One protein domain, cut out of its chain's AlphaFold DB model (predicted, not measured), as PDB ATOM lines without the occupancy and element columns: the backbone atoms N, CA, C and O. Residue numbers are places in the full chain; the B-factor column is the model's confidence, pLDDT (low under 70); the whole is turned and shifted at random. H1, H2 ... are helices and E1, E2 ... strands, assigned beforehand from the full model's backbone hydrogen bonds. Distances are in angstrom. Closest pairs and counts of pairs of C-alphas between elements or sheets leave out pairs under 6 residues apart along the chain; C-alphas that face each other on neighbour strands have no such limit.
ATOM      1  N   ASP A 132     126.610   5.352  -8.866       88.06
ATOM      2  CA  ASP A 132     126.095   5.631 -10.214       88.06
ATOM      3  C   ASP A 132     127.173   6.183 -11.162       88.06
ATOM      4  O   ASP A 132     126.935   6.359 -12.358       88.06
ATOM      5  N   ASP A 133     128.380   6.449 -10.652       89.50
ATOM      6  CA  ASP A 133     129.496   6.900 -11.468       89.50
ATOM      7  C   ASP A 133     129.851   5.845 -12.529       89.50
ATOM      8  O   ASP A 133     130.223   4.713 -12.212       89.50
ATOM      9  N   ALA A 134     129.777   6.218 -13.808       83.81
ATOM     10  CA  ALA A 134     129.979   5.283 -14.916       83.81
ATOM     11  C   ALA A 134     131.362   4.608 -14.893       83.81
ATOM     12  O   ALA A 134     131.511   3.459 -15.322       83.81
ATOM     13  N   VAL A 135     132.375   5.300 -14.368       88.19
ATOM     14  CA  VAL A 135     133.735   4.778 -14.266       88.19
ATOM     15  C   VAL A 135     133.838   3.793 -13.094       88.19
ATOM     16  O   VAL A 135     134.317   2.677 -13.290       88.19
ATOM     17  N   LEU A 136     133.329   4.122 -11.906       88.62
ATOM     18  CA  LEU A 136     133.391   3.211 -10.753       88.62
ATOM     19  C   LEU A 136     132.416   2.026 -10.869       88.62
ATOM     20  O   LEU A 136     132.810   0.873 -10.676       88.62
ATOM     21  N   GLY A 137     131.158   2.276 -11.230       85.12
ATOM     22  CA  GLY A 137     130.130   1.243 -11.371       85.12
ATOM     23  C   GLY A 137     130.294   0.387 -12.632       85.12
ATOM     24  O   GLY A 137     130.028  -0.816 -12.611       85.12
ATOM     25  N   GLY A 138     130.747   0.982 -13.740       84.44
ATOM     26  CA  GLY A 138     130.845   0.313 -15.041       84.44
ATOM     27  C   GLY A 138     132.242  -0.198 -15.397       84.44
ATOM     28  O   GLY A 138     132.379  -1.347 -15.834       84.44
ATOM     29  N   ALA A 139     133.278   0.629 -15.227       83.50
ATOM     30  CA  ALA A 139     134.613   0.301 -15.729       83.50
ATOM     31  C   ALA A 139     135.348  -0.729 -14.861       83.50
ATOM     32  O   ALA A 139     136.098  -1.530 -15.414       83.50
ATOM     33  N   VAL A 140     135.102  -0.786 -13.545       85.88
ATOM     34  CA  VAL A 140     135.732  -1.786 -12.659       85.88
ATOM     35  C   VAL A 140     135.422  -3.230 -13.111       85.88
ATOM     36  O   VAL A 140     136.370  -3.958 -13.420       85.88
ATOM     37  N   PRO A 141     134.147  -3.652 -13.283       84.94
ATOM     38  CA  PRO A 141     133.822  -4.966 -13.851       84.94
ATOM     39  C   PRO A 141     134.390  -5.219 -15.255       84.94
ATOM     40  O   PRO A 141     134.695  -6.356 -15.616       84.94
ATOM     41  N   ALA A 142     134.488  -4.182 -16.091       86.50
ATOM     42  CA  ALA A 142     135.004  -4.319 -17.451       86.50
ATOM     43  C   ALA A 142     136.522  -4.546 -17.464       86.50
ATOM     44  O   ALA A 142     137.000  -5.443 -18.160       86.50
ATOM     45  N   LEU A 143     137.262  -3.781 -16.658       84.75
ATOM     46  CA  LEU A 143     138.702  -3.944 -16.482       84.75
ATOM     47  C   LEU A 143     139.028  -5.295 -15.872       84.75
ATOM     48  O   LEU A 143     139.960  -5.939 -16.332       84.75
ATOM     49  N   PHE A 144     138.222  -5.762 -14.919       78.50
ATOM     50  CA  PHE A 144     138.350  -7.108 -14.379       78.50
ATOM     51  C   PHE A 144     138.357  -8.179 -15.480       78.50
ATOM     52  O   PHE A 144     139.299  -8.964 -15.591       78.50
ATOM     53  N   ARG A 145     137.340  -8.168 -16.353       79.44
ATOM     54  CA  ARG A 145     137.259  -9.112 -17.478       79.44
ATOM     55  C   ARG A 145     138.462  -8.984 -18.408       79.44
ATOM     56  O   ARG A 145     139.040 -10.000 -18.788       79.44
ATOM     57  N   ALA A 146     138.881  -7.759 -18.725       81.88
ATOM     58  CA  ALA A 146     140.069  -7.532 -19.543       81.88
ATOM     59  C   ALA A 146     141.337  -8.114 -18.890       81.88
ATOM     60  O   ALA A 146     142.100  -8.808 -19.558       81.88
ATOM     61  N   PHE A 147     141.532  -7.921 -17.580       78.12
ATOM     62  CA  PHE A 147     142.663  -8.494 -16.847       78.12
ATOM     63  C   PHE A 147     142.662 -10.019 -16.884       78.12
ATOM     64  O   PHE A 147     143.693 -10.607 -17.199       78.12
ATOM     65  N   THR A 148     141.515 -10.658 -16.639       73.06
ATOM     66  CA  THR A 148     141.417 -12.127 -16.711       73.06
ATOM     67  C   THR A 148     141.726 -12.670 -18.109       73.06
ATOM     68  O   THR A 148     142.325 -13.733 -18.237       73.06
ATOM     69  N   GLN A 149     141.389 -11.927 -19.169       77.75
ATOM     70  CA  GLN A 149     141.707 -12.312 -20.547       77.75
ATOM     71  C   GLN A 149     143.198 -12.154 -20.869       77.75
ATOM     72  O   GLN A 149     143.776 -13.033 -21.501       77.75
ATOM     73  N   ILE A 150     143.826 -11.058 -20.428       77.12
ATOM     74  CA  ILE A 150     145.252 -10.775 -20.674       77.12
ATOM     75  C   ILE A 150     146.145 -11.742 -19.887       77.12
ATOM     76  O   ILE A 150     147.139 -12.255 -20.403       77.12
ATOM     77  N   LEU A 151     145.800 -11.988 -18.623       70.56
ATOM     78  CA  LEU A 151     146.605 -12.803 -17.717       70.56
ATOM     79  C   LEU A 151     146.330 -14.310 -17.860       70.56
ATOM     80  O   LEU A 151     147.124 -15.105 -17.366       70.56
ATOM     81  N   GLY A 152     145.285 -14.707 -18.596       63.47
ATOM     82  CA  GLY A 152     144.966 -16.106 -18.884       63.47
ATOM     83  C   GLY A 152     144.663 -16.946 -17.630       63.47
ATOM     84  O   GLY A 152     144.507 -16.404 -16.536       63.47
ATOM     85  N   PRO A 153     144.551 -18.282 -17.765       52.03
ATOM     86  CA  PRO A 153     144.422 -19.170 -16.619       52.03
ATOM     87  C   PRO A 153     145.721 -19.198 -15.803       52.03
ATOM     88  O   PRO A 153     146.833 -19.194 -16.334       52.03
ATOM     89  N   PHE A 154     145.533 -19.228 -14.496       51.47
ATOM     90  CA  PHE A 154     146.556 -19.176 -13.462       51.47
ATOM     91  C   PHE A 154     147.395 -20.469 -13.394       51.47
ATOM     92  O   PHE A 154     146.838 -21.547 -13.618       51.47
ATOM     93  N   PRO A 155     148.720 -20.395 -13.143       48.12
ATOM     94  CA  PRO A 155     149.593 -21.571 -13.136       48.12
ATOM     95  C   PRO A 155     149.327 -22.534 -11.966       48.12
ATOM     96  O   PRO A 155     148.738 -22.165 -10.950       48.12
ATOM     97  N   GLU A 156     149.798 -23.776 -12.129       46.03
ATOM     98  CA  GLU A 156     149.781 -24.833 -11.106       46.03
ATOM     99  C   GLU A 156     150.745 -24.551  -9.930       46.03
ATOM    100  O   GLU A 156     151.620 -23.687 -10.008       46.03
ATOM    101  N   GLU A 157     150.534 -25.281  -8.828       43.22
ATOM    102  CA  GLU A 157     151.048 -25.076  -7.462       43.22
ATOM    103  C   GLU A 157     152.483 -24.514  -7.323       43.22
ATOM    104  O   GLU A 157     153.444 -25.021  -7.897       43.22
ATOM    105  N   GLY A 158     152.642 -23.514  -6.440       45.91
ATOM    106  CA  GLY A 158     153.943 -23.028  -5.946       45.91
ATOM    107  C   GLY A 158     154.306 -21.579  -6.303       45.91
ATOM    108  O   GLY A 158     155.288 -21.054  -5.780       45.91
ATOM    109  N   GLN A 159     153.516 -20.909  -7.145       52.72
ATOM    110  CA  GLN A 159     153.573 -19.457  -7.390       52.72
ATOM    111  C   GLN A 159     152.293 -18.799  -6.855       52.72
ATOM    112  O   GLN A 159     151.311 -19.504  -6.618       52.72
ATOM    113  N   ASP A 160     152.285 -17.473  -6.626       55.53
ATOM    114  CA  ASP A 160     151.013 -16.774  -6.378       55.53
ATOM    115  C   ASP A 160     150.100 -17.137  -7.548       55.53
ATOM    116  O   ASP A 160     150.474 -16.836  -8.687       55.53
ATOM    117  N   PRO A 161     148.960 -17.816  -7.305       54.69
ATOM    118  CA  PRO A 161     148.135 -18.317  -8.385       54.69
ATOM    119  C   PRO A 161     147.771 -17.173  -9.320       54.69
ATOM    120  O   PRO A 161     147.672 -17.408 -10.501       54.69
ATOM    121  N   ARG A 162     147.708 -15.918  -8.861       60.38
ATOM    122  CA  ARG A 162     147.340 -14.752  -9.672       60.38
ATOM    123  C   ARG A 162     148.418 -14.270 -10.652       60.38
ATOM    124  O   ARG A 162     148.143 -13.396 -11.476       60.38
ATOM    125  N   LEU A 163     149.647 -14.778 -10.562       66.56
ATOM    126  CA  LEU A 163     150.763 -14.365 -11.412       66.56
ATOM    127  C   LEU A 163     151.021 -15.411 -12.496       66.56
ATOM    128  O   LEU A 163     151.347 -16.559 -12.230       66.56
ATOM    129  N   ARG A 164     150.901 -14.989 -13.750       70.81
ATOM    130  CA  ARG A 164     151.201 -15.799 -14.930       70.81
ATOM    131  C   ARG A 164     152.711 -15.980 -15.125       70.81
ATOM    132  O   ARG A 164     153.503 -15.102 -14.780       70.81
ATOM    133  N   ALA A 165     153.087 -17.079 -15.776       70.38
ATOM    134  CA  ALA A 165     154.455 -17.315 -16.220       70.38
ATOM    135  C   ALA A 165     154.959 -16.177 -17.122       70.38
ATOM    136  O   ALA A 165     154.248 -15.681 -17.993       70.38
ATOM    137  N   VAL A 166     156.212 -15.788 -16.907       71.50
ATOM    138  CA  VAL A 166     156.862 -14.699 -17.640       71.50
ATOM    139  C   VAL A 166     157.231 -15.156 -19.052       71.50
ATOM    140  O   VAL A 166     157.716 -16.285 -19.193       71.50
ATOM    141  N   PRO A 167     157.085 -14.299 -20.082       78.31
ATOM    142  CA  PRO A 167     157.627 -14.572 -21.410       78.31
ATOM    143  C   PRO A 167     159.113 -14.952 -21.349       78.31
ATOM    144  O   PRO A 167     159.856 -14.487 -20.481       78.31
ATOM    145  N   ARG A 168     159.557 -15.815 -22.268       80.88
ATOM    146  CA  ARG A 168     160.931 -16.343 -22.253       80.88
ATOM    147  C   ARG A 168     161.957 -15.283 -22.644       80.88
ATOM    148  O   ARG A 168     163.071 -15.299 -22.126       80.88
ATOM    149  N   SER A 169     161.575 -14.376 -23.534       84.94
ATOM    150  CA  SER A 169     162.436 -13.333 -24.076       84.94
ATOM    151  C   SER A 169     161.625 -12.062 -24.362       84.94
ATOM    152  O   SER A 169     160.402 -12.102 -24.491       84.94
ATOM    153  N   VAL A 170     162.307 -10.913 -24.411       85.69
ATOM    154  CA  VAL A 170     161.699  -9.618 -24.780       85.69
ATOM    155  C   VAL A 170     161.616  -9.418 -26.296       85.69
ATOM    156  O   VAL A 170     160.904  -8.537 -26.776       85.69
ATOM    157  N   GLU A 171     162.365 -10.223 -27.043       85.75
ATOM    158  CA  GLU A 171     162.351 -10.302 -28.500       85.75
ATOM    159  C   GLU A 171     161.153 -11.122 -29.010       85.75
ATOM    160  O   GLU A 171     160.738 -10.962 -30.158       85.75
ATOM    161  N   ASP A 172     160.566 -11.965 -28.154       84.44
ATOM    162  CA  ASP A 172     159.382 -12.751 -28.484       84.44
ATOM    163  C   ASP A 172     158.170 -11.846 -28.736       84.44
ATOM    164  O   ASP A 172     157.803 -11.000 -27.918       84.44
ATOM    165  N   ARG A 173     157.451 -12.092 -29.835       84.56
ATOM    166  CA  ARG A 173     156.190 -11.393 -30.133       84.56
ATOM    167  C   ARG A 173     155.175 -11.510 -28.985       84.56
ATOM    168  O   ARG A 173     154.518 -10.530 -28.651       84.56
ATOM    169  N   ALA A 174     155.122 -12.677 -28.341       81.75
ATOM    170  CA  ALA A 174     154.248 -12.941 -27.201       81.75
ATOM    171  C   ALA A 174     154.480 -11.973 -26.025       81.75
ATOM    172  O   ALA A 174     153.528 -11.603 -25.346       81.75
ATOM    173  N   TYR A 175     155.719 -11.510 -25.807       85.44
ATOM    174  CA  TYR A 175     156.003 -10.513 -24.772       85.44
ATOM    175  C   TYR A 175     155.258  -9.203 -25.044       85.44
ATOM    176  O   TYR A 175     154.630  -8.652 -24.144       85.44
ATOM    177  N   TRP A 176     155.297  -8.715 -26.286       85.88
ATOM    178  CA  TRP A 176     154.663  -7.454 -26.670       85.88
ATOM    179  C   TRP A 176     153.143  -7.560 -26.767       85.88
ATOM    180  O   TRP A 176     152.450  -6.639 -26.327       85.88
ATOM    181  N   ASP A 177     152.644  -8.689 -27.275       84.38
ATOM    182  CA  ASP A 177     151.210  -8.981 -27.369       84.38
ATOM    183  C   ASP A 177     150.541  -8.991 -25.977       84.38
ATOM    184  O   ASP A 177     149.369  -8.645 -25.860       84.38
ATOM    185  N   GLU A 178     151.282  -9.316 -24.909       84.19
ATOM    186  CA  GLU A 178     150.784  -9.297 -23.525       84.19
ATOM    187  C   GLU A 178     151.102  -7.994 -22.776       84.19
ATOM    188  O   GLU A 178     150.256  -7.471 -22.046       84.19
ATOM    189  N   LEU A 179     152.313  -7.447 -22.943       86.25
ATOM    190  CA  LEU A 179     152.760  -6.264 -22.204       86.25
ATOM    191  C   LEU A 179     151.903  -5.036 -22.523       86.25
ATOM    192  O   LEU A 179     151.531  -4.308 -21.604       86.25
ATOM    193  N   LEU A 180     151.609  -4.777 -23.802       87.50
ATOM    194  CA  LEU A 180     150.907  -3.555 -24.210       87.50
ATOM    195  C   LEU A 180     149.463  -3.505 -23.671       87.50
ATOM    196  O   LEU A 180     149.107  -2.494 -23.054       87.50
ATOM    197  N   PRO A 181     148.638  -4.567 -23.800       88.69
ATOM    198  CA  PRO A 181     147.333  -4.606 -23.144       88.69
ATOM    199  C   PRO A 181     147.427  -4.465 -21.624       88.69
ATOM    200  O   PRO A 181     146.638  -3.727 -21.032       88.69
ATOM    201  N   LEU A 182     148.408  -5.118 -20.991       87.62
ATOM    202  CA  LEU A 182     148.603  -5.039 -19.545       87.62
ATOM    203  C   LEU A 182     148.950  -3.612 -19.089       87.62
ATOM    204  O   LEU A 182     148.424  -3.142 -18.082       87.62
ATOM    205  N   GLN A 183     149.779  -2.892 -19.850       90.19
ATOM    206  CA  GLN A 183     150.088  -1.480 -19.598       90.19
ATOM    207  C   GLN A 183     148.836  -0.609 -19.695       90.19
ATOM    208  O   GLN A 183     148.585   0.197 -18.800       90.19
ATOM    209  N   GLY A 184     148.033  -0.784 -20.749       90.62
ATOM    210  CA  GLY A 184     146.776  -0.052 -20.914       90.62
ATOM    211  C   GLY A 184     145.801  -0.314 -19.763       90.62
ATOM    212  O   GLY A 184     145.236   0.621 -19.196       90.62
ATOM    213  N   ALA A 185     145.661  -1.577 -19.358       89.75
ATOM    214  CA  ALA A 185     144.814  -1.961 -18.238       89.75
ATOM    215  C   ALA A 185     145.310  -1.355 -16.912       89.75
ATOM    216  O   ALA A 185     144.511  -0.805 -16.153       89.75
ATOM    217  N   PHE A 186     146.622  -1.365 -16.660       91.88
ATOM    218  CA  PHE A 186     147.212  -0.738 -15.476       91.88
ATOM    219  C   PHE A 186     146.993   0.781 -15.431       91.88
ATOM    220  O   PHE A 186     146.655   1.329 -14.383       91.88
ATOM    221  N   LEU A 187     147.132   1.477 -16.564       92.44
ATOM    222  CA  LEU A 187     146.862   2.916 -16.633       92.44
ATOM    223  C   LEU A 187     145.397   3.232 -16.308       92.44
ATOM    224  O   LEU A 187     145.136   4.174 -15.562       92.44
ATOM    225  N   ASN A 188     144.459   2.406 -16.775       92.81
ATOM    226  CA  ASN A 188     143.048   2.541 -16.419       92.81
ATOM    227  C   ASN A 188     142.796   2.297 -14.918       92.81
ATOM    228  O   ASN A 188     141.981   2.999 -14.320       92.81
ATOM    229  N   LEU A 189     143.519   1.368 -14.275       92.38
ATOM    230  CA  LEU A 189     143.471   1.217 -12.812       92.38
ATOM    231  C   LEU A 189     143.974   2.467 -12.089       92.38
ATOM    232  O   LEU A 189     143.389   2.876 -11.089       92.38
ATOM    233  N   CYS A 190     145.036   3.105 -12.585       93.88
ATOM    234  CA  CYS A 190     145.485   4.375 -12.023       93.88
ATOM    235  C   CYS A 190     144.420   5.469 -12.176       93.88
ATOM    236  O   CYS A 190     144.213   6.231 -11.238       93.88
ATOM    237  N   THR A 191     143.695   5.525 -13.296       92.06
ATOM    238  CA  THR A 191     142.563   6.452 -13.461       92.06
ATOM    239  C   THR A 191     141.435   6.164 -12.464       92.06
ATOM    240  O   THR A 191     140.904   7.097 -11.864       92.06
ATOM    241  N   LEU A 192     141.102   4.890 -12.223       92.81
ATOM    242  CA  LEU A 192     140.144   4.506 -11.179       92.81
ATOM    243  C   LEU A 192     140.598   4.954  -9.790       92.81
ATOM    244  O   LEU A 192     139.812   5.530  -9.043       92.81
ATOM    245  N   LEU A 193     141.870   4.726  -9.464       94.12
ATOM    246  CA  LEU A 193     142.474   5.148  -8.205       94.12
ATOM    247  C   LEU A 193     142.397   6.670  -8.030       94.12
ATOM    248  O   LEU A 193     142.000   7.159  -6.971       94.12
ATOM    249  N   GLU A 194     142.730   7.428  -9.075       93.06
ATOM    250  CA  GLU A 194     142.623   8.886  -9.070       93.06
ATOM    251  C   GLU A 194     141.183   9.338  -8.823       93.06
ATOM    252  O   GLU A 194     140.963  10.236  -8.007       93.06
ATOM    253  N   ARG A 195     140.203   8.684  -9.455       92.25
ATOM    254  CA  ARG A 195     138.777   8.997  -9.297       92.25
ATOM    255  C   ARG A 195     138.236   8.633  -7.914       92.25
ATOM    256  O   ARG A 195     137.546   9.440  -7.300       92.25
ATOM    257  N   ALA A 196     138.623   7.483  -7.369       92.50
ATOM    258  CA  ALA A 196     138.300   7.091  -5.998       92.50
ATOM    259  C   ALA A 196     138.857   8.107  -4.986       92.50
ATOM    260  O   ALA A 196     138.160   8.553  -4.075       92.50
ATOM    261  N   SER A 197     140.110   8.524  -5.191       93.25
ATOM    262  CA  SER A 197     140.764   9.532  -4.356       93.25
ATOM    263  C   SER A 197     140.093  10.906  -4.470       93.25
ATOM    264  O   SER A 197     140.022  11.637  -3.483       93.25
ATOM    265  N   LEU A 198     139.567  11.254  -5.653       92.00
ATOM    266  CA  LEU A 198     138.827  12.493  -5.890       92.00
ATOM    267  C   LEU A 198     137.546  12.528  -5.056       92.00
ATOM    268  O   LEU A 198     137.307  13.523  -4.387       92.00
ATOM    269  N   PHE A 199     136.753  11.456  -5.029       92.12
ATOM    270  CA  PHE A 199     135.540  11.434  -4.201       92.12
ATOM    271  C   PHE A 199     135.842  11.412  -2.703       92.12
ATOM    272  O   PHE A 199     135.083  11.980  -1.920       92.12
ATOM    273  N   ARG A 200     136.959  10.795  -2.302       93.31
ATOM    274  CA  ARG A 200     137.377  10.713  -0.899       93.31
ATOM    275  C   ARG A 200     137.928  12.033  -0.353       93.31
ATOM    276  O   ARG A 200     137.576  12.421   0.754       93.31
ATOM    277  N   PHE A 201     138.785  12.715  -1.113       91.88
ATOM    278  CA  PHE A 201     139.553  13.871  -0.627       91.88
ATOM    279  C   PHE A 201     139.299  15.164  -1.407       91.88
ATOM    280  O   PHE A 201     139.575  16.245  -0.898       91.88
ATOM    281  N   ASN A 202     138.814  15.073  -2.643       87.25
ATOM    282  CA  ASN A 202     138.619  16.181  -3.578       87.25
ATOM    283  C   ASN A 202     139.803  17.175  -3.603       87.25
ATOM    284  O   ASN A 202     140.885  16.830  -4.094       87.25
ATOM    285  N   ASN A 203     139.638  18.384  -3.060       84.81
ATOM    286  CA  ASN A 203     140.686  19.409  -3.013       84.81
ATOM    287  C   ASN A 203     141.460  19.477  -1.683       84.81
ATOM    288  O   ASN A 203     142.292  20.373  -1.504       84.81
ATOM    289  N   CYS A 222     143.280  42.597  -7.500       44.16
ATOM    290  CA  CYS A 222     141.925  42.895  -7.947       44.16
ATOM    291  C   CYS A 222     141.950  44.099  -8.908       44.16
ATOM    292  O   CYS A 222     142.349  45.188  -8.480       44.16
ATOM    293  N   PRO A 223     141.474  43.963 -10.161       39.81
ATOM    294  CA  PRO A 223     141.560  45.027 -11.164       39.81
ATOM    295  C   PRO A 223     140.744  46.281 -10.808       39.81
ATOM    296  O   PRO A 223     140.980  47.342 -11.375       39.81
ATOM    297  N   HIS A 224     139.816  46.191  -9.850       48.84
ATOM    298  CA  HIS A 224     138.990  47.322  -9.419       48.84
ATOM    299  C   HIS A 224     139.494  48.052  -8.173       48.84
ATOM    300  O   HIS A 224     139.165  49.220  -7.992       48.84
ATOM    301  N   CYS A 225     140.253  47.397  -7.292       71.62
ATOM    302  CA  CYS A 225     140.650  48.007  -6.016       71.62
ATOM    303  C   CYS A 225     142.134  47.865  -5.674       71.62
ATOM    304  O   CYS A 225     142.546  48.295  -4.600       71.62
ATOM    305  N   GLY A 226     142.935  47.241  -6.544       71.19
ATOM    306  CA  GLY A 226     144.382  47.091  -6.371       71.19
ATOM    307  C   GLY A 226     144.802  46.193  -5.205       71.19
ATOM    308  O   GLY A 226     145.994  45.995  -4.985       71.19
ATOM    309  N   LYS A 227     143.852  45.625  -4.450       70.19
ATOM    310  CA  LYS A 227     144.156  44.727  -3.333       70.19
ATOM    311  C   LYS A 227     144.707  43.409  -3.863       70.19
ATOM    312  O   LYS A 227     144.127  42.828  -4.781       70.19
ATOM    313  N   VAL A 228     145.794  42.937  -3.255       60.16
ATOM    314  CA  VAL A 228     146.317  41.582  -3.458       60.16
ATOM    315  C   VAL A 228     145.220  40.606  -3.048       60.16
ATOM    316  O   VAL A 228     144.764  40.625  -1.901       60.16
ATOM    317  N   LEU A 229     144.734  39.817  -4.004       48.59
ATOM    318  CA  LEU A 229     143.803  38.744  -3.702       48.59
ATOM    319  C   LEU A 229     144.586  37.669  -2.943       48.59
ATOM    320  O   LEU A 229     145.710  37.353  -3.339       48.59
ATOM    321  N   PRO A 230     144.032  37.108  -1.854       51.03
ATOM    322  CA  PRO A 230     144.649  35.948  -1.235       51.03
ATOM    323  C   PRO A 230     144.807  34.858  -2.307       51.03
ATOM    324  O   PRO A 230     143.882  34.685  -3.110       51.03
ATOM    325  N   PRO A 231     145.950  34.150  -2.356       53.03
ATOM    326  CA  PRO A 231     146.143  33.090  -3.331       53.03
ATOM    327  C   PRO A 231     144.999  32.090  -3.177       53.03
ATOM    328  O   PRO A 231     144.763  31.574  -2.080       53.03
ATOM    329  N   GLU A 232     144.257  31.848  -4.260       51.06
ATOM    330  CA  GLU A 232     143.300  30.748  -4.265       51.06
ATOM    331  C   GLU A 232     144.087  29.473  -3.935       51.06
ATOM    332  O   GLU A 232     145.152  29.247  -4.522       51.06
ATOM    333  N   PRO A 233     143.639  28.655  -2.968       53.38
ATOM    334  CA  PRO A 233     144.347  27.432  -2.644       53.38
ATOM    335  C   PRO A 233     144.386  26.570  -3.905       53.38
ATOM    336  O   PRO A 233     143.350  26.102  -4.369       53.38
ATOM    337  N   ALA A 234     145.583  26.391  -4.475       57.34
ATOM    338  CA  ALA A 234     145.758  25.554  -5.655       57.34
ATOM    339  C   ALA A 234     145.134  24.180  -5.385       57.34
ATOM    340  O   ALA A 234     145.440  23.584  -4.344       57.34
ATOM    341  N   ALA A 235     144.270  23.717  -6.293       61.41
ATOM    342  CA  ALA A 235     143.598  22.427  -6.196       61.41
ATOM    343  C   ALA A 235     144.607  21.319  -5.865       61.41
ATOM    344  O   ALA A 235     145.732  21.311  -6.380       61.41
ATOM    345  N   ALA A 236     144.231  20.387  -4.986       75.88
ATOM    346  CA  ALA A 236     145.078  19.232  -4.727       75.88
ATOM    347  C   ALA A 236     145.267  18.456  -6.040       75.88
ATOM    348  O   ALA A 236     144.301  18.096  -6.714       75.88
ATOM    349  N   GLY A 237     146.517  18.222  -6.443       83.00
ATOM    350  CA  GLY A 237     146.807  17.390  -7.610       83.00
ATOM    351  C   GLY A 237     146.557  15.904  -7.310       83.00
ATOM    352  O   GLY A 237     146.567  15.516  -6.138       83.00
ATOM    353  N   PRO A 238     146.416  15.044  -8.337       86.19
ATOM    354  CA  PRO A 238     146.244  13.602  -8.156       86.19
ATOM    355  C   PRO A 238     147.269  12.985  -7.196       86.19
ATOM    356  O   PRO A 238     146.883  12.350  -6.223       86.19
ATOM    357  N   ALA A 239     148.561  13.284  -7.365       86.00
ATOM    358  CA  ALA A 239     149.623  12.770  -6.493       86.00
ATOM    359  C   ALA A 239     149.431  13.115  -4.999       86.00
ATOM    360  O   ALA A 239     149.767  12.310  -4.135       86.00
ATOM    361  N   SER A 240     148.857  14.285  -4.689       87.69
ATOM    362  CA  SER A 240     148.559  14.698  -3.310       87.69
ATOM    363  C   SER A 240     147.418  13.884  -2.702       87.69
ATOM    364  O   SER A 240     147.435  13.605  -1.505       87.69
ATOM    365  N   ARG A 241     146.414  13.508  -3.499       91.44
ATOM    366  CA  ARG A 241     145.324  12.633  -3.046       91.44
ATOM    367  C   ARG A 241     145.782  11.184  -2.912       91.44
ATOM    368  O   ARG A 241     145.445  10.530  -1.937       91.44
ATOM    369  N   ILE A 242     146.610  10.712  -3.844       91.25
ATOM    370  CA  ILE A 242     147.232   9.386  -3.761       91.25
ATOM    371  C   ILE A 242     148.066   9.254  -2.487       91.25
ATOM    372  O   ILE A 242     147.976   8.244  -1.804       91.25
ATOM    373  N   ALA A 243     148.824  10.291  -2.122       89.31
ATOM    374  CA  ALA A 243     149.586  10.282  -0.880       89.31
ATOM    375  C   ALA A 243     148.708  10.173   0.377       89.31
ATOM    376  O   ALA A 243     149.151   9.565   1.341       89.31
ATOM    377  N   GLN A 244     147.490  10.722   0.358       91.88
ATOM    378  CA  GLN A 244     146.542  10.600   1.472       91.88
ATOM    379  C   GLN A 244     145.952   9.189   1.586       91.88
ATOM    380  O   GLN A 244     145.640   8.758   2.687       91.88
ATOM    381  N   LEU A 245     145.850   8.428   0.488       93.38
ATOM    382  CA  LEU A 245     145.437   7.019   0.568       93.38
ATOM    383  C   LEU A 245     146.448   6.155   1.336       93.38
ATOM    384  O   LEU A 245     146.050   5.169   1.943       93.38
ATOM    385  N   ASP A 246     147.731   6.534   1.364       92.94
ATOM    386  CA  ASP A 246     148.739   5.850   2.190       92.94
ATOM    387  C   ASP A 246     148.556   6.110   3.701       92.94
ATOM    388  O   ASP A 246     149.241   5.492   4.514       92.94
ATOM    389  N   GLU A 247     147.657   7.022   4.076       92.12
ATOM    390  CA  GLU A 247     147.299   7.363   5.459       92.12
ATOM    391  C   GLU A 247     145.842   6.968   5.784       92.12
ATOM    392  O   GLU A 247     145.433   6.979   6.946       92.12
ATOM    393  N   ASP A 248     145.051   6.583   4.774       93.06
ATOM    394  CA  ASP A 248     143.654   6.187   4.937       93.06
ATOM    395  C   ASP A 248     143.552   4.723   5.369       93.06
ATOM    396  O   ASP A 248     143.898   3.796   4.635       93.06
ATOM    397  N   ARG A 249     143.037   4.506   6.582       93.06
ATOM    398  CA  ARG A 249     142.925   3.168   7.170       93.06
ATOM    399  C   ARG A 249     142.094   2.207   6.317       93.06
ATOM    400  O   ARG A 249     142.490   1.056   6.179       93.06
ATOM    401  N   GLY A 250     140.981   2.661   5.739       92.25
ATOM    402  CA  GLY A 250     140.127   1.809   4.905       92.25
ATOM    403  C   GLY A 250     140.847   1.365   3.632       92.25
ATOM    404  O   GLY A 250     140.774   0.200   3.238       92.25
ATOM    405  N   ALA A 251     141.612   2.271   3.025       94.56
ATOM    406  CA  ALA A 251     142.450   1.970   1.876       94.56
ATOM    407  C   ALA A 251     143.573   0.975   2.224       94.56
ATOM    408  O   ALA A 251     143.777   0.007   1.491       94.56
ATOM    409  N   LEU A 252     144.266   1.151   3.355       94.81
ATOM    410  CA  LEU A 252     145.319   0.229   3.805       94.81
ATOM    411  C   LEU A 252     144.771  -1.156   4.194       94.81
ATOM    412  O   LEU A 252     145.369  -2.173   3.837       94.81
ATOM    413  N   ASP A 253     143.618  -1.215   4.861       92.81
ATOM    414  CA  ASP A 253     142.946  -2.474   5.202       92.81
ATOM    415  C   ASP A 253     142.553  -3.247   3.930       92.81
ATOM    416  O   ASP A 253     142.699  -4.472   3.875       92.81
ATOM    417  N   ALA A 254     142.130  -2.547   2.870       92.81
ATOM    418  CA  ALA A 254     141.854  -3.158   1.572       92.81
ATOM    419  C   ALA A 254     143.109  -3.780   0.929       92.81
ATOM    420  O   ALA A 254     143.025  -4.883   0.387       92.81
ATOM    421  N   VAL A 255     144.280  -3.137   1.048       91.81
ATOM    422  CA  VAL A 255     145.568  -3.690   0.579       91.81
ATOM    423  C   VAL A 255     145.927  -4.980   1.321       91.81
ATOM    424  O   VAL A 255     146.364  -5.959   0.707       91.81
ATOM    425  N   ILE A 256     145.708  -5.016   2.638       89.88
ATOM    426  CA  ILE A 256     145.954  -6.212   3.457       89.88
ATOM    427  C   ILE A 256     145.014  -7.347   3.035       89.88
ATOM    428  O   ILE A 256     145.470  -8.467   2.787       89.88
ATOM    429  N   ARG A 257     143.711  -7.063   2.903       88.31
ATOM    430  CA  ARG A 257     142.693  -8.050   2.497       88.31
ATOM    431  C   ARG A 257     142.927  -8.598   1.092       88.31
ATOM    432  O   ARG A 257     142.723  -9.787   0.873       88.31
ATOM    433  N   ALA A 258     143.405  -7.759   0.176       86.50
ATOM    434  CA  ALA A 258     143.771  -8.147  -1.182       86.50
ATOM    435  C   ALA A 258     144.961  -9.120  -1.245       86.50
ATOM    436  O   ALA A 258     145.232  -9.683  -2.303       86.50
ATOM    437  N   GLN A 259     145.694  -9.326  -0.142       84.06
ATOM    438  CA  GLN A 259     146.887 -10.180  -0.100       84.06
ATOM    439  C   GLN A 259     147.865  -9.863  -1.238       84.06
ATOM    440  O   GLN A 259     148.413 -10.763  -1.872       84.06
ATOM    441  N   VAL A 260     148.066  -8.580  -1.524       83.56
ATOM    442  CA  VAL A 260     148.807  -8.120  -2.703       83.56
ATOM    443  C   VAL A 260     150.210  -8.743  -2.822       83.56
ATOM    444  O   VAL A 260     150.860  -8.999  -1.795       83.56
ATOM    445  N   PRO A 261     150.709  -8.974  -4.053       83.06
ATOM    446  CA  PRO A 261     152.108  -9.317  -4.272       83.06
ATOM    447  C   PRO A 261     153.021  -8.211  -3.735       83.06
ATOM    448  O   PRO A 261     152.764  -7.027  -3.969       83.06
ATOM    449  N   ASN A 262     154.098  -8.578  -3.035       84.44
ATOM    450  CA  ASN A 262     155.064  -7.581  -2.587       84.44
ATOM    451  C   ASN A 262     155.995  -7.177  -3.736       84.44
ATOM    452  O   ASN A 262     156.508  -8.027  -4.462       84.44
ATOM    453  N   PHE A 263     156.251  -5.880  -3.876       83.94
ATOM    454  CA  PHE A 263     157.280  -5.362  -4.766       83.94
ATOM    455  C   PHE A 263     157.814  -4.021  -4.263       83.94
ATOM    456  O   PHE A 263     157.150  -3.291  -3.528       83.94
ATOM    457  N   THR A 264     159.021  -3.685  -4.716       86.06
ATOM    458  CA  THR A 264     159.671  -2.397  -4.468       86.06
ATOM    459  C   THR A 264     159.952  -1.710  -5.792       86.06
ATOM    460  O   THR A 264     160.484  -2.317  -6.727       86.06
ATOM    461  N   VAL A 265     159.630  -0.424  -5.863       84.19
ATOM    462  CA  VAL A 265     159.858   0.421  -7.030       84.19
ATOM    463  C   VAL A 265     160.748   1.599  -6.654       84.19
ATOM    464  O   VAL A 265     160.622   2.189  -5.584       84.19
ATOM    465  N   TRP A 266     161.675   1.927  -7.548       80.75
ATOM    466  CA  TRP A 266     162.572   3.070  -7.408       80.75
ATOM    467  C   TRP A 266     162.027   4.238  -8.221       80.75
ATOM    468  O   TRP A 266     161.566   4.041  -9.350       80.75
ATOM    469  N   ALA A 267     162.086   5.444  -7.661       67.25
ATOM    470  CA  ALA A 267     161.649   6.642  -8.364       67.25
ATOM    471  C   ALA A 267     162.560   6.926  -9.572       67.25
ATOM    472  O   ALA A 267     163.776   7.038  -9.419       67.25
ATOM    473  N   ALA A 268     161.975   7.116 -10.762       59.97
ATOM    474  CA  ALA A 268     162.725   7.398 -11.994       59.97
ATOM    475  C   ALA A 268     163.674   8.613 -11.897       59.97
ATOM    476  O   ALA A 268     164.694   8.638 -12.579       59.97
ATOM    477  N   TYR A 269     163.352   9.604 -11.056       54.16
ATOM    478  CA  TYR A 269     164.057  10.894 -10.978       54.16
ATOM    479  C   TYR A 269     164.823  11.142  -9.678       54.16
ATOM    480  O   TYR A 269     165.428  12.201  -9.518       54.16
ATOM    481  N   ARG A 270     164.782  10.209  -8.723       57.84
ATOM    482  CA  ARG A 270     165.428  10.365  -7.413       57.84
ATOM    483  C   ARG A 270     166.158   9.081  -7.062       57.84
ATOM    484  O   ARG A 270     165.600   8.186  -6.430       57.84
ATOM    485  N   SER A 271     167.410   8.980  -7.506       51.72
ATOM    486  CA  SER A 271     168.267   7.849  -7.150       51.72
ATOM    487  C   SER A 271     168.387   7.764  -5.626       51.72
ATOM    488  O   SER A 271     168.879   8.700  -5.001       51.72
ATOM    489  N   GLY A 272     167.921   6.657  -5.044       59.97
ATOM    490  CA  GLY A 272     167.954   6.399  -3.601       59.97
ATOM    491  C   GLY A 272     166.589   6.391  -2.905       59.97
ATOM    492  O   GLY A 272     166.482   5.799  -1.835       59.97
ATOM    493  N   GLU A 273     165.534   6.956  -3.505       73.44
ATOM    494  CA  GLU A 273     164.171   6.841  -2.966       73.44
ATOM    495  C   GLU A 273     163.475   5.613  -3.571       73.44
ATOM    496  O   GLU A 273     163.213   5.545  -4.777       73.44
ATOM    497  N   SER A 274     163.181   4.630  -2.717       79.62
ATOM    498  CA  SER A 274     162.325   3.496  -3.058       79.62
ATOM    499  C   SER A 274     161.014   3.566  -2.287       79.62
ATOM    500  O   SER A 274     160.910   4.197  -1.235       79.62
ATOM    501  N   THR A 275     159.980   2.961  -2.851       83.62
ATOM    502  CA  THR A 275     158.693   2.764  -2.188       83.62
ATOM    503  C   THR A 275     158.274   1.326  -2.422       83.62
ATOM    504  O   THR A 275     158.540   0.770  -3.493       83.62
ATOM    505  N   SER A 276     157.678   0.700  -1.417       83.75
ATOM    506  CA  SER A 276     157.229  -0.681  -1.506       83.75
ATOM    507  C   SER A 276     155.711  -0.757  -1.401       83.75
ATOM    508  O   SER A 276     155.040   0.252  -1.244       83.75
ATOM    509  N   VAL A 277     155.135  -1.933  -1.608       82.94
ATOM    510  CA  VAL A 277     153.726  -2.143  -1.252       82.94
ATOM    511  C   VAL A 277     153.629  -2.628   0.186       82.94
ATOM    512  O   VAL A 277     152.771  -2.156   0.930       82.94
ATOM    513  N   LEU A 278     154.539  -3.520   0.586       83.56
ATOM    514  CA  LEU A 278     154.638  -4.070   1.931       83.56
ATOM    515  C   LEU A 278     156.077  -3.946   2.453       83.56
ATOM    516  O   LEU A 278     157.027  -4.192   1.707       83.56
ATOM    517  N   THR A 279     156.234  -3.680   3.753       77.94
ATOM    518  CA  THR A 279     157.534  -3.533   4.440       77.94
ATOM    519  C   THR A 279     158.478  -4.713   4.206       77.94
ATOM    520  O   THR A 279     159.677  -4.534   3.999       77.94
ATOM    521  N   SER A 280     157.948  -5.937   4.252       77.31
ATOM    522  CA  SER A 280     158.669  -7.176   3.970       77.31
ATOM    523  C   SER A 280     157.688  -8.305   3.633       77.31
ATOM    524  O   SER A 280     156.490  -8.216   3.910       77.31
ATOM    525  N   GLU A 281     158.189  -9.401   3.056       70.62
ATOM    526  CA  GLU A 281     157.376 -10.612   2.847       70.62
ATOM    527  C   GLU A 281     156.912 -11.259   4.159       70.62
ATOM    528  O   GLU A 281     155.883 -11.931   4.169       70.62
ATOM    529  N   LYS A 282     157.656 -11.061   5.258       74.12
ATOM    530  CA  LYS A 282     157.365 -11.669   6.563       74.12
ATOM    531  C   LYS A 282     156.362 -10.857   7.375       74.12
ATOM    532  O   LYS A 282     155.444 -11.438   7.941       74.12
ATOM    533  N   ASP A 283     156.527  -9.538   7.411       77.69
ATOM    534  CA  ASP A 283     155.704  -8.658   8.248       77.69
ATOM    535  C   ASP A 283     154.419  -8.228   7.528       77.69
ATOM    536  O   ASP A 283     153.408  -7.981   8.178       77.69
ATOM    537  N   ARG A 284     154.438  -8.171   6.183       80.25
ATOM    538  CA  ARG A 284     153.301  -7.820   5.306       80.25
ATOM    539  C   ARG A 284     152.512  -6.569   5.731       80.25
ATOM    540  O   ARG A 284     151.336  -6.436   5.395       80.25
ATOM    541  N   THR A 285     153.154  -5.628   6.418       85.62
ATOM    542  CA  THR A 285     152.561  -4.332   6.762       85.62
ATOM    543  C   THR A 285     152.609  -3.416   5.538       85.62
ATOM    544  O   THR A 285     153.676  -3.325   4.930       85.62
ATOM    545  N   PRO A 286     151.518  -2.726   5.161       87.69
ATOM    546  CA  PRO A 286     151.552  -1.751   4.073       87.69
ATOM    547  C   PRO A 286     152.619  -0.667   4.280       87.69
ATOM    548  O   PRO A 286     152.707  -0.081   5.357       87.69
ATOM    549  N   ASP A 287     153.403  -0.373   3.241       89.00
ATOM    550  CA  ASP A 287     154.441   0.670   3.253       89.00
ATOM    551  C   ASP A 287     154.293   1.604   2.050       89.00
ATOM    552  O   ASP A 287     155.008   1.498   1.065       89.00
ATOM    553  N   LYS A 288     153.354   2.549   2.133       90.00
ATOM    554  CA  LYS A 288     153.026   3.495   1.049       90.00
ATOM    555  C   LYS A 288     152.649   2.814  -0.290       90.00
ATOM    556  O   LYS A 288     153.186   3.170  -1.352       90.00
ATOM    557  N   PRO A 289     151.712   1.847  -0.271       93.12
ATOM    558  CA  PRO A 289     151.363   1.049  -1.443       93.12
ATOM    559  C   PRO A 289     150.850   1.885  -2.624       93.12
ATOM    560  O   PRO A 289     151.177   1.600  -3.779       93.12
ATOM    561  N   PHE A 290     150.109   2.963  -2.362       94.50
ATOM    562  CA  PHE A 290     149.538   3.793  -3.416       94.50
ATOM    563  C   PHE A 290     150.603   4.643  -4.103       94.50
ATOM    564  O   PHE A 290     150.607   4.729  -5.334       94.50
ATOM    565  N   LYS A 291     151.575   5.179  -3.354       91.69
ATOM    566  CA  LYS A 291     152.776   5.785  -3.952       91.69
ATOM    567  C   LYS A 291     153.577   4.782  -4.779       91.69
ATOM    568  O   LYS A 291     154.038   5.160  -5.856       91.69
ATOM    569  N   ALA A 292     153.714   3.528  -4.342       91.94
ATOM    570  CA  ALA A 292     154.407   2.505  -5.126       91.94
ATOM    571  C   ALA A 292     153.704   2.226  -6.466       91.94
ATOM    572  O   ALA A 292     154.346   2.292  -7.516       91.94
ATOM    573  N   TRP A 293     152.385   2.009  -6.486       94.50
ATOM    574  CA  TRP A 293     151.647   1.853  -7.751       94.50
ATOM    575  C   TRP A 293     151.765   3.084  -8.655       94.50
ATOM    576  O   TRP A 293     151.995   2.965  -9.861       94.50
ATOM    577  N   TYR A 294     151.690   4.285  -8.086       91.06
ATOM    578  CA  TYR A 294     151.818   5.518  -8.860       91.06
ATOM    579  C   TYR A 294     153.242   5.735  -9.404       91.06
ATOM    580  O   TYR A 294     153.424   6.259 -10.508       91.06
ATOM    581  N   ALA A 295     154.265   5.270  -8.683       89.06
ATOM    582  CA  ALA A 295     155.641   5.236  -9.165       89.06
ATOM    583  C   ALA A 295     155.824   4.219 -10.303       89.06
ATOM    584  O   ALA A 295     156.524   4.528 -11.267       89.06
ATOM    585  N   VAL A 296     155.142   3.063 -10.275       90.56
ATOM    586  CA  VAL A 296     155.106   2.139 -11.427       90.56
ATOM    587  C   VAL A 296     154.535   2.848 -12.658       90.56
ATOM    588  O   VAL A 296     155.160   2.802 -13.715       90.56
ATOM    589  N   ARG A 297     153.428   3.594 -12.532       90.31
ATOM    590  CA  ARG A 297     152.862   4.397 -13.638       90.31
ATOM    591  C   ARG A 297     153.869   5.401 -14.205       90.31
ATOM    592  O   ARG A 297     154.027   5.504 -15.425       90.31
ATOM    593  N   SER A 298     154.554   6.143 -13.336       84.94
ATOM    594  CA  SER A 298     155.593   7.087 -13.764       84.94
ATOM    595  C   SER A 298     156.729   6.362 -14.493       84.94
ATOM    596  O   SER A 298     157.116   6.761 -15.593       84.94
ATOM    597  N   ASN A 299     157.194   5.237 -13.947       83.44
ATOM    598  CA  ASN A 299     158.240   4.430 -14.558       83.44
ATOM    599  C   ASN A 299     157.810   3.858 -15.912       83.44
ATOM    600  O   ASN A 299     158.631   3.852 -16.817       83.44
ATOM    601  N   LEU A 300     156.553   3.457 -16.123       80.50
ATOM    602  CA  LEU A 300     156.075   3.028 -17.448       80.50
ATOM    603  C   LEU A 300     156.194   4.142 -18.492       80.50
ATOM    604  O   LEU A 300     156.629   3.897 -19.615       80.50
ATOM    605  N   THR A 301     155.880   5.378 -18.104       72.69
ATOM    606  CA  THR A 301     155.940   6.545 -18.998       72.69
ATOM    607  C   THR A 301     157.383   6.873 -19.417       72.69
ATOM    608  O   THR A 301     157.620   7.354 -20.524       72.69
ATOM    609  N   HIS A 302     158.367   6.588 -18.555       68.75
ATOM    610  CA  HIS A 302     159.778   6.931 -18.789       68.75
ATOM    611  C   HIS A 302     160.647   5.754 -19.252       68.75
ATOM    612  O   HIS A 302     161.514   5.923 -20.107       68.75
ATOM    613  N   GLN A 303     160.400   4.559 -18.720       60.81
ATOM    614  CA  GLN A 303     161.139   3.322 -18.980       60.81
ATOM    615  C   GLN A 303     160.428   2.370 -19.942       60.81
ATOM    616  O   GLN A 303     161.017   1.355 -20.301       60.81
ATOM    617  N   GLY A 304     159.229   2.696 -20.442       58.41
ATOM    618  CA  GLY A 304     158.565   1.932 -21.512       58.41
ATOM    619  C   GLY A 304     159.406   1.774 -22.791       58.41
ATOM    620  O   GLY A 304     159.054   0.995 -23.667       58.41
ATOM    621  N   LYS A 305     160.544   2.475 -22.875       59.28
ATOM    622  CA  LYS A 305     161.551   2.389 -23.940       59.28
ATOM    623  C   LYS A 305     162.624   1.312 -23.716       59.28
ATOM    624  O   LYS A 305     163.379   1.044 -24.641       59.28
ATOM    625  N   ASN A 306     162.719   0.721 -22.521       71.44
ATOM    626  CA  ASN A 306     163.707  -0.310 -22.183       71.44
ATOM    627  C   ASN A 306     162.990  -1.613 -21.788       71.44
ATOM    628  O   ASN A 306     162.636  -1.801 -20.615       71.44
ATOM    629  N   PRO A 307     162.710  -2.505 -22.756       76.12
ATOM    630  CA  PRO A 307     162.009  -3.747 -22.475       76.12
ATOM    631  C   PRO A 307     162.848  -4.637 -21.553       76.12
ATOM    632  O   PRO A 307     164.054  -4.788 -21.726       76.12
ATOM    633  N   SER A 308     162.206  -5.223 -20.542       84.38
ATOM    634  CA  SER A 308     162.841  -6.217 -19.680       84.38
ATOM    635  C   SER A 308     161.790  -7.129 -19.062       84.38
ATOM    636  O   SER A 308     160.706  -6.687 -18.677       84.38
ATOM    637  N   LEU A 309     162.141  -8.402 -18.871       84.19
ATOM    638  CA  LEU A 309     161.285  -9.360 -18.163       84.19
ATOM    639  C   LEU A 309     160.988  -8.915 -16.718       84.19
ATOM    640  O   LEU A 309     159.958  -9.267 -16.147       84.19
ATOM    641  N   ARG A 310     161.872  -8.102 -16.121       83.69
ATOM    642  CA  ARG A 310     161.651  -7.482 -14.808       83.69
ATOM    643  C   ARG A 310     160.507  -6.466 -14.842       83.69
ATOM    644  O   ARG A 310     159.684  -6.478 -13.932       83.69
ATOM    645  N   ASN A 311     160.444  -5.622 -15.872       82.69
ATOM    646  CA  ASN A 311     159.375  -4.633 -16.025       82.69
ATOM    647  C   ASN A 311     158.021  -5.309 -16.236       82.69
ATOM    648  O   ASN A 311     157.033  -4.876 -15.652       82.69
ATOM    649  N   TRP A 312     157.991  -6.408 -16.995       85.75
ATOM    650  CA  TRP A 312     156.784  -7.217 -17.160       85.75
ATOM    651  C   TRP A 312     156.299  -7.798 -15.823       85.75
ATOM    652  O   TRP A 312     155.144  -7.593 -15.457       85.75
ATOM    653  N   ARG A 313     157.191  -8.428 -15.035       85.19
ATOM    654  CA  ARG A 313     156.848  -8.964 -13.697       85.19
ATOM    655  C   ARG A 313     156.317  -7.880 -12.763       85.19
ATOM    656  O   ARG A 313     155.306  -8.078 -12.099       85.19
ATOM    657  N   LEU A 314     157.004  -6.735 -12.720       87.38
ATOM    658  CA  LEU A 314     156.603  -5.597 -11.894       87.38
ATOM    659  C   LEU A 314     155.214  -5.096 -12.292       87.38
ATOM    660  O   LEU A 314     154.378  -4.870 -11.425       87.38
ATOM    661  N   LEU A 315     154.959  -4.947 -13.590       89.06
ATOM    662  CA  LEU A 315     153.678  -4.476 -14.098       89.06
ATOM    663  C   LEU A 315     152.538  -5.447 -13.785       89.06
ATOM    664  O   LEU A 315     151.459  -5.011 -13.393       89.06
ATOM    665  N   GLN A 316     152.771  -6.750 -13.930       87.38
ATOM    666  CA  GLN A 316     151.787  -7.770 -13.590       87.38
ATOM    667  C   GLN A 316     151.449  -7.744 -12.097       87.38
ATOM    668  O   GLN A 316     150.278  -7.624 -11.741       87.38
ATOM    669  N   ALA A 317     152.466  -7.777 -11.231       87.12
ATOM    670  CA  ALA A 317     152.292  -7.704  -9.783       87.12
ATOM    671  C   ALA A 317     151.566  -6.416  -9.359       87.12
ATOM    672  O   ALA A 317     150.630  -6.455  -8.559       87.12
ATOM    673  N   ALA A 318     151.953  -5.281  -9.947       91.06
ATOM    674  CA  ALA A 318     151.315  -3.992  -9.719       91.06
ATOM    675  C   ALA A 318     149.847  -3.987 -10.164       91.06
ATOM    676  O   ALA A 318     149.002  -3.473  -9.439       91.06
ATOM    677  N   SER A 319     149.537  -4.584 -11.315       90.44
ATOM    678  CA  SER A 319     148.178  -4.642 -11.858       90.44
ATOM    679  C   SER A 319     147.241  -5.486 -11.007       90.44
ATOM    680  O   SER A 319     146.178  -5.005 -10.629       90.44
ATOM    681  N   VAL A 320     147.659  -6.707 -10.662       86.19
ATOM    682  CA  VAL A 320     146.889  -7.608  -9.788       86.19
ATOM    683  C   VAL A 320     146.667  -6.949  -8.429       86.19
ATOM    684  O   VAL A 320     145.532  -6.817  -7.980       86.19
ATOM    685  N   GLY A 321     147.747  -6.462  -7.808       89.19
ATOM    686  CA  GLY A 321     147.671  -5.858  -6.482       89.19
ATOM    687  C   GLY A 321     146.784  -4.612  -6.441       89.19
ATOM    688  O   GLY A 321     145.978  -4.472  -5.522       89.19
ATOM    689  N   LEU A 322     146.903  -3.725  -7.435       92.94
ATOM    690  CA  LEU A 322     146.099  -2.504  -7.493       92.94
ATOM    691  C   LEU A 322     144.628  -2.818  -7.775       92.94
ATOM    692  O   LEU A 322     143.760  -2.217  -7.150       92.94
ATOM    693  N   PHE A 323     144.346  -3.749  -8.689       91.12
ATOM    694  CA  PHE A 323     142.978  -4.150  -9.000       91.12
ATOM    695  C   PHE A 323     142.262  -4.708  -7.763       91.12
ATOM    696  O   PHE A 323     141.211  -4.183  -7.392       91.12
ATOM    697  N   ASP A 324     142.847  -5.710  -7.098       87.75
ATOM    698  CA  ASP A 324     142.234  -6.346  -5.926       87.75
ATOM    699  C   ASP A 324     142.029  -5.319  -4.801       87.75
ATOM    700  O   ASP A 324     140.941  -5.217  -4.229       87.75
ATOM    701  N   SER A 325     143.047  -4.492  -4.530       92.00
ATOM    702  CA  SER A 325     142.973  -3.459  -3.487       92.00
ATOM    703  C   SER A 325     141.889  -2.424  -3.781       92.00
ATOM    704  O   SER A 325     141.135  -2.057  -2.885       92.00
ATOM    705  N   LEU A 326     141.771  -1.970  -5.035       92.75
ATOM    706  CA  LEU A 326     140.715  -1.042  -5.441       92.75
ATOM    707  C   LEU A 326     139.331  -1.673  -5.331       92.75
ATOM    708  O   LEU A 326     138.413  -1.006  -4.867       92.75
ATOM    709  N   ALA A 327     139.167  -2.933  -5.730       90.88
ATOM    710  CA  ALA A 327     137.884  -3.619  -5.642       90.88
ATOM    711  C   ALA A 327     137.403  -3.723  -4.185       90.88
ATOM    712  O   ALA A 327     136.256  -3.374  -3.898       90.88
ATOM    713  N   PHE A 328     138.285  -4.126  -3.261       91.69
ATOM    714  CA  PHE A 328     137.973  -4.150  -1.827       91.69
ATOM    715  C   PHE A 328     137.699  -2.752  -1.270       91.69
ATOM    716  O   PHE A 328     136.687  -2.559  -0.598       91.69
ATOM    717  N   TYR A 329     138.563  -1.780  -1.574       93.56
ATOM    718  CA  TYR A 329     138.421  -0.420  -1.064       93.56
ATOM    719  C   TYR A 329     137.113   0.222  -1.525       93.56
ATOM    720  O   TYR A 329     136.359   0.734  -0.706       93.56
ATOM    721  N   LEU A 330     136.805   0.164  -2.822       93.00
ATOM    722  CA  LEU A 330     135.599   0.771  -3.387       93.00
ATOM    723  C   LEU A 330     134.320   0.106  -2.867       93.00
ATOM    724  O   LEU A 330     133.367   0.819  -2.567       93.00
ATOM    725  N   ALA A 331     134.299  -1.224  -2.718       91.88
ATOM    726  CA  ALA A 331     133.145  -1.933  -2.159       91.88
ATOM    727  C   ALA A 331     132.814  -1.503  -0.723       91.88
ATOM    728  O   ALA A 331     131.645  -1.502  -0.343       91.88
ATOM    729  N   GLU A 332     133.831  -1.150   0.064       90.94
ATOM    730  CA  GLU A 332     133.665  -0.687   1.442       90.94
ATOM    731  C   GLU A 332     133.397   0.822   1.514       90.94
ATOM    732  O   GLU A 332     132.524   1.268   2.256       90.94
ATOM    733  N   ALA A 333     134.109   1.616   0.711       90.44
ATOM    734  CA  ALA A 333     134.037   3.071   0.735       90.44
ATOM    735  C   ALA A 333     132.795   3.644   0.033       90.44
ATOM    736  O   ALA A 333     132.425   4.787   0.307       90.44
ATOM    737  N   ILE A 334     132.164   2.894  -0.881       91.00
ATOM    738  CA  ILE A 334     131.009   3.353  -1.666       91.00
ATOM    739  C   ILE A 334     129.799   2.451  -1.397       91.00
ATOM    740  O   ILE A 334     129.585   1.452  -2.094       91.00
ATOM    741  N   PRO A 335     128.957   2.813  -0.415       88.69
ATOM    742  CA  PRO A 335     127.665   2.177  -0.210       88.69
ATOM    743  C   PRO A 335     126.859   2.076  -1.513       88.69
ATOM    744  O   PRO A 335     126.725   3.043  -2.259       88.69
ATOM    745  N   GLY A 336     126.319   0.887  -1.786       89.31
ATOM    746  CA  GLY A 336     125.506   0.620  -2.978       89.31
ATOM    747  C   GLY A 336     126.282   0.203  -4.232       89.31
ATOM    748  O   GLY A 336     125.661  -0.315  -5.157       89.31
ATOM    749  N   ILE A 337     127.619   0.307  -4.264       91.38
ATOM    750  CA  ILE A 337     128.386  -0.092  -5.459       91.38
ATOM    751  C   ILE A 337     128.386  -1.609  -5.692       91.38
ATOM    752  O   ILE A 337     128.340  -2.068  -6.830       91.38
ATOM    753  N   ALA A 338     128.393  -2.411  -4.622       90.12
ATOM    754  CA  ALA A 338     128.415  -3.867  -4.734       90.12
ATOM    755  C   ALA A 338     127.156  -4.439  -5.429       90.12
ATOM    756  O   ALA A 338     127.318  -5.288  -6.305       90.12
ATOM    757  N   PRO A 339     125.922  -3.979  -5.129       90.06
ATOM    758  CA  PRO A 339     124.741  -4.291  -5.940       90.06
ATOM    759  C   PRO A 339     124.887  -3.939  -7.428       90.06
ATOM    760  O   PRO A 339     124.645  -4.800  -8.273       90.06
ATOM    761  N   VAL A 340     125.363  -2.728  -7.754       90.31
ATOM    762  CA  VAL A 340     125.592  -2.285  -9.148       90.31
ATOM    763  C   VAL A 340     126.569  -3.218  -9.870       90.31
ATOM    764  O   VAL A 340     126.394  -3.575 -11.038       90.31
ATOM    765  N   TRP A 341     127.607  -3.659  -9.169       91.38
ATOM    766  CA  TRP A 341     128.554  -4.640  -9.680       91.38
ATOM    767  C   TRP A 341     127.953  -6.037  -9.838       91.38
ATOM    768  O   TRP A 341     128.218  -6.700 -10.844       91.38
ATOM    769  N   ALA A 342     127.114  -6.475  -8.899       87.12
ATOM    770  CA  ALA A 342     126.461  -7.777  -8.951       87.12
ATOM    771  C   ALA A 342     125.538  -7.907 -10.173       87.12
ATOM    772  O   ALA A 342     125.564  -8.938 -10.848       87.12
ATOM    773  N   GLU A 343     124.804  -6.847 -10.526       87.00
ATOM    774  CA  GLU A 343     124.007  -6.772 -11.763       87.00
ATOM    775  C   GLU A 343     124.867  -6.952 -13.024       87.00
ATOM    776  O   GLU A 343     124.427  -7.504 -14.033       87.00
ATOM    777  N   ARG A 344     126.141  -6.554 -12.946       84.06
ATOM    778  CA  ARG A 344     127.151  -6.698 -14.006       84.06
ATOM    779  C   ARG A 344     127.968  -7.988 -13.889       84.06
ATOM    780  O   ARG A 344     129.008  -8.102 -14.546       84.06
ATOM    781  N   ARG A 345     127.500  -8.946 -13.078       84.12
ATOM    782  CA  ARG A 345     128.140 -10.246 -12.797       84.12
ATOM    783  C   ARG A 345     129.555 -10.114 -12.225       84.12
ATOM    784  O   ARG A 345     130.410 -10.956 -12.478       84.12
TER     785      ARG A 345
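This is residues 132 to 203 and 222 to 345 of the 362 residues of the protein "GGACT domain-containing protein" of Actinobacteria bacterium (UniProt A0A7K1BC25). Three long helices, H1, H2 and H6, lie side by side as a bundle; H5 packs on H2 and H6, and a small hairpin of strands, E1 and E2, covers H5. H3 crosses H2, H4 crosses H6, H7 makes a corner with H6 and packs on H1, and residues 222 to 232 stick out as a tail. The printed part has 196 residues with seven named helices and two named strands, in the order H1 H2 H3 H4 E1 E2 H5 H6 H7; it is mostly helix, and the sheet E1 - E2 is antiparallel. It is compact, with a radius of gyration of the C-alphas of 18.8 A, spanning 71 by 45 by 35 A.

H1, residues 134 to 151, begins at C-alpha (129.979, 5.283, -14.916), with a kink of 30 degrees near residue 141. H2, residues 173 to 201, is 42.3 A long. H3 is residues 238 to 245, H4 249 to 257, E1 264 to 266, E2 274 to 276 and H5 289 to 303. H6, residues 309 to 333, is 35.4 A long; H7, residues 337 to 343, ends at C-alpha (124.007, -6.772, -11.763).

H1 and H2 form a helical hairpin and touch, closest at the C-alphas of Ile 150 and Glu 178, 6.4 A. H2 touches H6 at a shallow tilt of 32 degrees, the same way; the closest C-alphas are Phe 186 and Ser 319, 5.4 A. E1 and E2, a hairpin, have N 265 and O 275 at 2.9 A, within hydrogen-bond range. Every O i to N i+4 pair is within range in H3, H4, H5, H6 and H7, but 11 of 14 in H1 and 24 of 25 in H2.

Residues 204 to 221 are not printed; C-alphas 203 and 222 are 24.0 A apart. The links H1 to H2 and E2 to H5 are long. The pLDDT is under 70 at 33 residues, among them 152 to 163.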